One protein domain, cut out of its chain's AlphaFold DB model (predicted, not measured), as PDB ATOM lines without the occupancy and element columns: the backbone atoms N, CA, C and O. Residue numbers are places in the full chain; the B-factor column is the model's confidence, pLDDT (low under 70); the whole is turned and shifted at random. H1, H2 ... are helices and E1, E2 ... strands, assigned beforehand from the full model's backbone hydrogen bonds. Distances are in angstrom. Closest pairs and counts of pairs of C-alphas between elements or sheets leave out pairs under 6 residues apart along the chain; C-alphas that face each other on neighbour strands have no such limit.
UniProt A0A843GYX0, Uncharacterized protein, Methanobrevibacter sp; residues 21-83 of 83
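What this domain is: This is residues 21 to 83 of the 83 residues of an uncharacterized protein of Methanobrevibacter sp (UniProt A0A843GYX0). A long, thin ribbon of two antiparallel lengths of chain, E2 then E3 going out and E4 then E5 coming back, makes most of the length; at one end E2 bends sharply and its first part pairs with E1, while the single helix H1 lies beside the ribbon and meets it loosely, near E4. The printed part has 63 residues with one named helix and five named strands, in the order H1, E1, E2, E3, E4, E5. The strands form two antiparallel sheets, one of order E1, E2, E5 and one of order E3, E4, and the class is mixed, helices and strands. The whole is loose, with a radius of gyration of the C-alphas of 14.7 A, and elongated, spanning 45 by 25 by 17 A.

Where its parts are: H1 is residues 21 to 30, 14.3 A long, and begins with C-alpha 21 at (13.583, -44.012, -32.377). E1 is residues 36 to 41, 16.2 A long. E2, the longest strand, is residues 48 to 58 and measures 25.3 A; it bends by 72 degrees at Asp 52, whose C-alpha is at (22.775, -57.420, -53.833). E3 is residues 62 to 65, 10.2 A, and E4 is residues 71 to 74, 10.0 A. E5 is residues 77 to 82, 16.8 A, and ends with C-alpha 82 at (23.991, -52.628, -56.813).

How they stand to each other: The sheet E1, E2, E5 is strongly twisted, with E1 and E5 as its edge strands. Its pairing is staggered: E2 pairs with E1 over residues 48 to 53 and with E5 over residues 53 to 58. E1 and E2 form a hairpin, antiparallel at 120 degrees, with N 38 and O 51 within hydrogen-bond range at 2.8 A. E2 and E5 are antiparallel at 125 degrees, with N 56 and O 79 at 2.9 A. E4 runs on into E5 across a break of 2 residues, at 54 degrees. E3 and E4 form a second hairpin, antiparallel at 149 degrees, with N 64 and O 72 at 2.8 A. H1 is not on the sheet E1, E2, E5. Between H1 and E4 the closest C-alphas are those of Thr 21 and Leu 72, 6.4 A apart. H1 is apart from E2, E3 and E5. Within H1, every O i to N i+4 pair is within hydrogen-bond range.

The domain as a whole: The two C-alphas farthest apart are those of Thr 45 and Ala 67, at 44.7 A. The printed part has no cut and no long link; the link from E1 to E2 is short, and the others are tight. The mean pLDDT of the printed part is 81.5, and residues 58 to 60 and 65 to 67 are under 70.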
ATOM      1  N   THR A  21      12.318 -43.409 -32.833       83.31
ATOM      2  CA  THR A  21      13.583 -44.012 -32.377       83.31
ATOM      3  C   THR A  21      13.660 -45.523 -32.646       83.31
ATOM      4  O   THR A  21      14.728 -46.035 -32.978       83.31
ATOM      5  N   GLY A  22      12.537 -46.248 -32.563       85.94
ATOM      6  CA  GLY A  22      12.499 -47.679 -32.884       85.94
ATOM      7  C   GLY A  22      12.713 -47.959 -34.374       85.94
ATOM      8  O   GLY A  22      13.512 -48.822 -34.739       85.94
ATOM      9  N   GLU A  23      12.051 -47.191 -35.240       87.12
ATOM     10  CA  GLU A  23      12.133 -47.354 -36.696       87.12
ATOM     11  C   GLU A  23      13.518 -47.001 -37.240       87.12
ATOM     12  O   GLU A  23      14.067 -47.758 -38.042       87.12
ATOM     13  N   ILE A  24      14.126 -45.898 -36.781       86.25
ATOM     14  CA  ILE A  24      15.477 -45.526 -37.226       86.25
ATOM     15  C   ILE A  24      16.516 -46.559 -36.776       86.25
ATOM     16  O   ILE A  24      17.423 -46.886 -37.539       86.25
ATOM     17  N   SER A  25      16.371 -47.119 -35.569       84.75
ATOM     18  CA  SER A  25      17.290 -48.136 -35.055       84.75
ATOM     19  C   SER A  25      17.211 -49.416 -35.883       84.75
ATOM     20  O   SER A  25      18.247 -49.975 -36.248       84.75
ATOM     21  N   ALA A  26      15.999 -49.872 -36.213       87.31
ATOM     22  CA  ALA A  26      15.796 -51.035 -37.072       87.31
ATOM     23  C   ALA A  26      16.362 -50.794 -38.481       87.31
ATOM     24  O   ALA A  26      17.074 -51.645 -39.011       87.31
ATOM     25  N   LEU A  27      16.112 -49.609 -39.051       86.44
ATOM     26  CA  LEU A  27      16.596 -49.226 -40.375       86.44
ATOM     27  C   LEU A  27      18.127 -49.214 -40.447       86.44
ATOM     28  O   LEU A  27      18.699 -49.846 -41.330       86.44
ATOM     29  N   LEU A  28      18.791 -48.524 -39.514       83.06
ATOM     30  CA  LEU A  28      20.253 -48.430 -39.483       83.06
ATOM     31  C   LEU A  28      20.915 -49.784 -39.212       83.06
ATOM     32  O   LEU A  28      21.979 -50.054 -39.762       83.06
ATOM     33  N   SER A  29      20.274 -50.646 -38.417       84.62
ATOM     34  CA  SER A  29      20.759 -52.008 -38.171       84.62
ATOM     35  C   SER A  29      20.660 -52.874 -39.428       84.62
ATOM     36  O   SER A  29      21.616 -53.568 -39.762       84.62
ATOM     37  N   ALA A  30      19.552 -52.783 -40.171       81.94
ATOM     38  CA  ALA A  30      19.339 -53.549 -41.401       81.94
ATOM     39  C   ALA A  30      20.324 -53.191 -42.525       81.94
ATOM     40  O   ALA A  30      20.581 -54.010 -43.399       81.94
ATOM     41  N   VAL A  31      20.880 -51.976 -42.503       80.38
ATOM     42  CA  VAL A  31      21.826 -51.487 -43.519       80.38
ATOM     43  C   VAL A  31      23.261 -51.354 -42.993       80.38
ATOM     44  O   VAL A  31      24.102 -50.678 -43.600       80.38
ATOM     45  N   SER A  32      23.534 -51.958 -41.832       78.38
ATOM     46  CA  SER A  32      24.844 -51.914 -41.178       78.38
ATOM     47  C   SER A  32      25.873 -52.830 -41.844       78.38
ATOM     48  O   SER A  32      27.061 -52.497 -41.839       78.38
ATOM     49  N   ASP A  33      25.414 -53.917 -42.469       76.38
ATOM     50  CA  ASP A  33      26.261 -54.881 -43.167       76.38
ATOM     51  C   ASP A  33      26.894 -54.301 -44.441       76.38
ATOM     52  O   ASP A  33      26.372 -53.386 -45.084       76.38
ATOM     53  N   VAL A  34      28.044 -54.869 -44.820       72.19
ATOM     54  CA  VAL A  34      28.830 -54.449 -45.996       72.19
ATOM     55  C   VAL A  34      28.061 -54.682 -47.301       72.19
ATOM     56  O   VAL A  34      28.232 -53.924 -48.253       72.19
ATOM     57  N   SER A  35      27.196 -55.696 -47.338       79.00
ATOM     58  CA  SER A  35      26.312 -55.998 -48.462       79.00
ATOM     59  C   SER A  35      25.086 -56.778 -47.996       79.00
ATOM     60  O   SER A  35      25.220 -57.663 -47.152       79.00
ATOM     61  N   PHE A  36      23.923 -56.503 -48.579       83.31
ATOM     62  CA  PHE A  36      22.666 -57.185 -48.270       83.31
ATOM     63  C   PHE A  36      21.771 -57.301 -49.506       83.31
ATOM     64  O   PHE A  36      21.817 -56.469 -50.416       83.31
ATOM     65  N   THR A  37      20.927 -58.332 -49.527       87.31
ATOM     66  CA  THR A  37      19.967 -58.556 -50.609       87.31
ATOM     67  C   THR A  37      18.735 -57.675 -50.420       87.31
ATOM     68  O   THR A  37      18.118 -57.654 -49.355       87.31
ATOM     69  N   VAL A  38      18.344 -56.963 -51.474       87.19
ATOM     70  CA  VAL A  38      17.204 -56.041 -51.481       87.19
ATOM     71  C   VAL A  38      16.194 -56.504 -52.515       87.19
ATOM     72  O   VAL A  38      16.517 -56.620 -53.696       87.19
ATOM     73  N   GLY A  39      14.957 -56.737 -52.075       90.31
ATOM     74  CA  GLY A  39      13.808 -56.903 -52.963       90.31
ATOM     75  C   GLY A  39      13.258 -55.543 -53.385       90.31
ATOM     76  O   GLY A  39      12.923 -54.725 -52.529       90.31
ATOM     77  N   TYR A  40      13.173 -55.290 -54.688       87.56
ATOM     78  CA  TYR A  40      12.676 -54.030 -55.233       87.56
ATOM     79  C   TYR A  40      11.936 -54.241 -56.557       87.56
ATOM     80  O   TYR A  40      12.120 -55.239 -57.250       87.56
ATOM     81  N   VAL A  41      11.095 -53.279 -56.934       86.44
ATOM     82  CA  VAL A  41      10.511 -53.239 -58.280       86.44
ATOM     83  C   VAL A  41      11.530 -52.614 -59.222       86.44
ATOM     84  O   VAL A  41      11.911 -51.455 -59.043       86.44
ATOM     85  N   SER A  42      11.967 -53.359 -60.236       82.62
ATOM     86  CA  SER A  42      12.902 -52.840 -61.231       82.62
ATOM     87  C   SER A  42      12.266 -51.676 -61.999       82.62
ATOM     88  O   SER A  42      11.218 -51.866 -62.616       82.62
ATOM     89  N   PRO A  43      12.890 -50.485 -62.046       75.31
ATOM     90  CA  PRO A  43      12.355 -49.358 -62.811       75.31
ATOM     91  C   PRO A  43      12.449 -49.578 -64.329       75.31
ATOM     92  O   PRO A  43      11.840 -48.838 -65.093       75.31
ATOM     93  N   VAL A  44      13.222 -50.577 -64.772       80.31
ATOM     94  CA  VAL A  44      13.393 -50.913 -66.192       80.31
ATOM     95  C   VAL A  44      12.310 -51.883 -66.658       80.31
ATOM     96  O   VAL A  44      11.777 -51.718 -67.750       80.31
ATOM     97  N   THR A  45      11.992 -52.898 -65.848       82.75
ATOM     98  CA  THR A  45      11.048 -53.963 -66.234       82.75
ATOM     99  C   THR A  45       9.687 -53.853 -65.553       82.75
ATOM    100  O   THR A  45       8.741 -54.494 -65.995       82.75
ATOM    101  N   GLY A  46       9.571 -53.071 -64.478       85.44
ATOM    102  CA  GLY A  46       8.368 -52.979 -63.647       85.44
ATOM    103  C   GLY A  46       8.082 -54.232 -62.813       85.44
ATOM    104  O   GLY A  46       7.029 -54.317 -62.187       85.44
ATOM    105  N   LEU A  47       8.990 -55.213 -62.802       88.00
ATOM    106  CA  LEU A  47       8.812 -56.485 -62.102       88.00
ATOM    107  C   LEU A  47       9.526 -56.485 -60.753       88.00
ATOM    108  O   LEU A  47      10.566 -55.844 -60.588       88.00
ATOM    109  N   TRP A  48       8.983 -57.252 -59.807       90.19
ATOM    110  CA  TRP A  48       9.665 -57.535 -58.551       90.19
ATOM    111  C   TRP A  48      10.934 -58.345 -58.820       90.19
ATOM    112  O   TRP A  48      10.896 -59.372 -59.499       90.19
ATOM    113  N   THR A  49      12.058 -57.873 -58.301       89.62
ATOM    114  CA  THR A  49      13.362 -58.511 -58.431       89.62
ATOM    115  C   THR A  49      14.144 -58.374 -57.129       89.62
ATOM    116  O   THR A  49      13.754 -57.632 -56.227       89.62
ATOM    117  N   THR A  50      15.238 -59.111 -57.020       90.31
ATOM    118  CA  THR A  50      16.167 -59.071 -55.892       90.31
ATOM    119  C   THR A  50      17.566 -58.831 -56.425       90.31
ATOM    120  O   THR A  50      17.960 -59.482 -57.390       90.31
ATOM    121  N   GLY A  51      18.311 -57.931 -55.793       88.12
ATOM    122  CA  GLY A  51      19.722 -57.701 -56.097       88.12
ATOM    123  C   GLY A  51      20.535 -57.536 -54.822       88.12
ATOM    124  O   GLY A  51      19.965 -57.299 -53.755       88.12
ATOM    125  N   ASP A  52      21.851 -57.656 -54.939       90.19
ATOM    126  CA  ASP A  52      22.775 -57.420 -53.833       90.19
ATOM    127  C   ASP A  52      23.259 -55.973 -53.865       90.19
ATOM    128  O   ASP A  52      23.779 -55.485 -54.871       90.19
ATOM    129  N   PHE A  53      23.068 -55.277 -52.748       89.75
ATOM    130  CA  PHE A  53      23.361 -53.858 -52.616       89.75
ATOM    131  C   PHE A  53      24.283 -53.600 -51.436       89.75
ATOM    132  O   PHE A  53      24.318 -54.354 -50.466       89.75
ATOM    133  N   TYR A  54      24.979 -52.471 -51.496       88.25
ATOM    134  CA  TYR A  54      25.630 -51.862 -50.343       88.25
ATOM    135  C   TYR A  54      25.156 -50.418 -50.166       88.25
ATOM    136  O   TYR A  54      24.645 -49.785 -51.101       88.25
ATOM    137  N   VAL A  55      25.325 -49.882 -48.956       86.44
ATOM    138  CA  VAL A  55      25.033 -48.471 -48.679       86.44
ATOM    139  C   VAL A  55      26.177 -47.601 -49.179       86.44
ATOM    140  O   VAL A  55      27.314 -47.760 -48.742       86.44
ATOM    141  N   GLY A  56      25.862 -46.656 -50.061       81.62
ATOM    142  CA  GLY A  56      26.774 -45.589 -50.464       81.62
ATOM    143  C   GLY A  56      26.777 -44.438 -49.453       81.62
ATOM    144  O   GLY A  56      27.001 -44.629 -48.259       81.62
ATOM    145  N   ASP A  57      26.504 -43.222 -49.934       76.56
ATOM    146  CA  ASP A  57      26.440 -42.028 -49.085       76.56
ATOM    147  C   ASP A  57      25.341 -42.149 -48.019       76.56
ATOM    148  O   ASP A  57      24.173 -42.401 -48.335       76.56
ATOM    149  N   ARG A  58      25.725 -41.931 -46.758       68.38
ATOM    150  CA  ARG A  58      24.823 -41.877 -45.602       68.38
ATOM    151  C   ARG A  58      24.647 -40.421 -45.187       68.38
ATOM    152  O   ARG A  58      25.641 -39.754 -44.896       68.38
ATOM    153  N   THR A  59      23.414 -39.922 -45.115       67.19
ATOM    154  CA  THR A  59      23.149 -38.674 -44.387       67.19
ATOM    155  C   THR A  59      22.881 -38.996 -42.923       67.19
ATOM    156  O   THR A  59      22.174 -39.952 -42.605       67.19
ATOM    157  N   ALA A  60      23.463 -38.214 -42.013       65.62
ATOM    158  CA  ALA A  60      23.169 -38.348 -40.592       65.62
ATOM    159  C   ALA A  60      21.729 -37.861 -40.333       65.62
ATOM    160  O   ALA A  60      21.432 -36.703 -40.650       65.62
ATOM    161  N   PRO A  61      20.827 -38.708 -39.803       71.56
ATOM    162  CA  PRO A  61      19.479 -38.274 -39.460       71.56
ATOM    163  C   PRO A  61      19.529 -37.254 -38.314       71.56
ATOM    164  O   PRO A  61      20.347 -37.359 -37.400       71.56
ATOM    165  N   VAL A  62      18.653 -36.254 -38.368       71.94
ATOM    166  CA  VAL A  62      18.551 -35.184 -37.369       71.94
ATOM    167  C   VAL A  62      17.551 -35.598 -36.301       71.94
ATOM    168  O   VAL A  62      16.387 -35.835 -36.606       71.94
ATOM    169  N   TYR A  63      17.989 -35.640 -35.048       75.50
ATOM    170  CA  TYR A  63      17.115 -35.886 -33.907       75.50
ATOM    171  C   TYR A  63      16.337 -34.617 -33.526       75.50
ATOM    172  O   TYR A  63      16.924 -33.543 -33.369       75.50
ATOM    173  N   LYS A  64      15.018 -34.740 -33.370       70.88
ATOM    174  CA  LYS A  64      14.114 -33.696 -32.882       70.88
ATOM    175  C   LYS A  64      13.080 -34.283 -31.932       70.88
ATOM    176  O   LYS A  64      12.386 -35.230 -32.278       70.88
ATOM    177  N   THR A  65      12.883 -33.638 -30.793       67.56
ATOM    178  CA  THR A  65      11.755 -33.928 -29.903       67.56
ATOM    179  C   THR A  65      10.601 -32.991 -30.252       67.56
ATOM    180  O   THR A  65      10.780 -31.772 -30.319       67.56
ATOM    181  N   ASN A  66       9.416 -33.537 -30.531       68.44
ATOM    182  CA  ASN A  66       8.235 -32.721 -30.819       68.44
ATOM    183  C   ASN A  66       7.661 -32.073 -29.540       68.44
ATOM    184  O   ASN A  66       8.027 -32.432 -28.423       68.44
ATOM    185  N   ALA A  67       6.720 -31.133 -29.694       66.56
ATOM    186  CA  ALA A  67       6.094 -30.421 -28.569       66.56
ATOM    187  C   ALA A  67       5.344 -31.336 -27.574       66.56
ATOM    188  O   ALA A  67       5.063 -30.918 -26.455       66.56
ATOM    189  N   ASN A  68       5.055 -32.581 -27.966       70.88
ATOM    190  CA  ASN A  68       4.405 -33.594 -27.136       70.88
ATOM    191  C   ASN A  68       5.419 -34.531 -26.445       70.88
ATOM    192  O   ASN A  68       5.010 -35.520 -25.843       70.88
ATOM    193  N   GLY A  69       6.726 -34.254 -26.543       71.81
ATOM    194  CA  GLY A  69       7.787 -35.054 -25.925       71.81
ATOM    195  C   GLY A  69       8.151 -36.337 -26.681       71.81
ATOM    196  O   GLY A  69       8.799 -37.205 -26.107       71.81
ATOM    197  N   VAL A  70       7.728 -36.488 -27.941       74.56
ATOM    198  CA  VAL A  70       8.064 -37.658 -28.767       74.56
ATOM    199  C   VAL A  70       9.307 -37.374 -29.594       74.56
ATOM    200  O   VAL A  70       9.356 -36.405 -30.356       74.56
ATOM    201  N   ASP A  71      10.277 -38.269 -29.472       79.75
ATOM    202  CA  ASP A  71      11.517 -38.242 -30.228       79.75
ATOM    203  C   ASP A  71      11.325 -38.750 -31.653       79.75
ATOM    204  O   ASP A  71      10.844 -39.862 -31.889       79.75
ATOM    205  N   LEU A  72      11.729 -37.918 -32.605       81.88
ATOM    206  CA  LEU A  72      11.633 -38.158 -34.031       81.88
ATOM    207  C   LEU A  72      12.987 -37.918 -34.696       81.88
ATOM    208  O   LEU A  72      13.745 -37.021 -34.333       81.88
ATOM    209  N   TRP A  73      13.266 -38.716 -35.714       82.94
ATOM    210  CA  TRP A  73      14.460 -38.636 -36.536       82.94
ATOM    211  C   TRP A  73      14.063 -38.197 -37.940       82.94
ATOM    212  O   TRP A  73      13.342 -38.901 -38.645       82.94
ATOM    213  N   GLU A  74      14.524 -37.021 -38.351       82.56
ATOM    214  CA  GLU A  74      14.224 -36.415 -39.648       82.56
ATOM    215  C   GLU A  74      15.410 -36.525 -40.613       82.56
ATOM    216  O   GLU A  74      16.563 -36.661 -40.206       82.56
ATOM    217  N   ASN A  75      15.138 -36.403 -41.917       81.38
ATOM    218  CA  ASN A  75      16.157 -36.370 -42.976       81.38
ATOM    219  C   ASN A  75      17.046 -37.625 -43.061       81.38
ATOM    220  O   ASN A  75      18.168 -37.565 -43.572       81.38
ATOM    221  N   ALA A  76      16.538 -38.772 -42.606       84.75
ATOM    222  CA  ALA A  76      17.159 -40.053 -42.898       84.75
ATOM    223  C   ALA A  76      17.086 -40.303 -44.413       84.75
ATOM    224  O   ALA A  76      16.001 -40.401 -44.998       84.75
ATOM    225  N   ALA A  77      18.248 -40.372 -45.054       84.94
ATOM    226  CA  ALA A  77      18.375 -40.676 -46.466       84.94
ATOM    227  C   ALA A  77      19.694 -41.406 -46.727       84.94
ATOM    228  O   ALA A  77      20.724 -41.143 -46.105       84.94
ATOM    229  N   PHE A  78      19.657 -42.346 -47.658       86.81
ATOM    230  CA  PHE A  78      20.852 -43.037 -48.118       86.81
ATOM    231  C   PHE A  78      20.615 -43.652 -49.487       86.81
ATOM    232  O   PHE A  78      19.481 -43.799 -49.952       86.81
ATOM    233  N   ASN A  79      21.718 -44.015 -50.128       88.50
ATOM    234  CA  ASN A  79      21.698 -44.621 -51.446       88.50
ATOM    235  C   ASN A  79      22.079 -46.093 -51.351       88.50
ATOM    236  O   ASN A  79      23.062 -46.433 -50.695       88.50
ATOM    237  N   LEU A  80      21.333 -46.941 -52.051       88.00
ATOM    238  CA  LEU A  80      21.685 -48.335 -52.289       88.00
ATOM    239  C   LEU A  80      22.312 -48.447 -53.673       88.00
ATOM    240  O   LEU A  80      21.742 -47.959 -54.656       88.00
ATOM    241  N   ILE A  81      23.482 -49.072 -53.744       88.25
ATOM    242  CA  ILE A  81      24.229 -49.270 -54.986       88.25
ATOM    243  C   ILE A  81      24.369 -50.770 -55.232       88.25
ATOM    244  O   ILE A  81      24.869 -51.487 -54.369       88.25
ATOM    245  N   GLU A  82      23.906 -51.225 -56.395       85.81
ATOM    246  CA  GLU A  82      23.991 -52.628 -56.813       85.81
ATOM    247  C   GLU A  82      25.451 -53.027 -57.097       85.81
ATOM    248  O   GLU A  82      26.203 -52.260 -57.726       85.81
ATOM    249  N   MET A  83      25.858 -54.201 -56.602       82.06
ATOM    250  CA  MET A  83      27.216 -54.737 -56.791       82.06
ATOM    251  C   MET A  83      27.502 -55.220 -58.212       82.06
ATOM    252  O   MET A  83      26.578 -55.590 -58.960       82.06
TER     253      MET A  83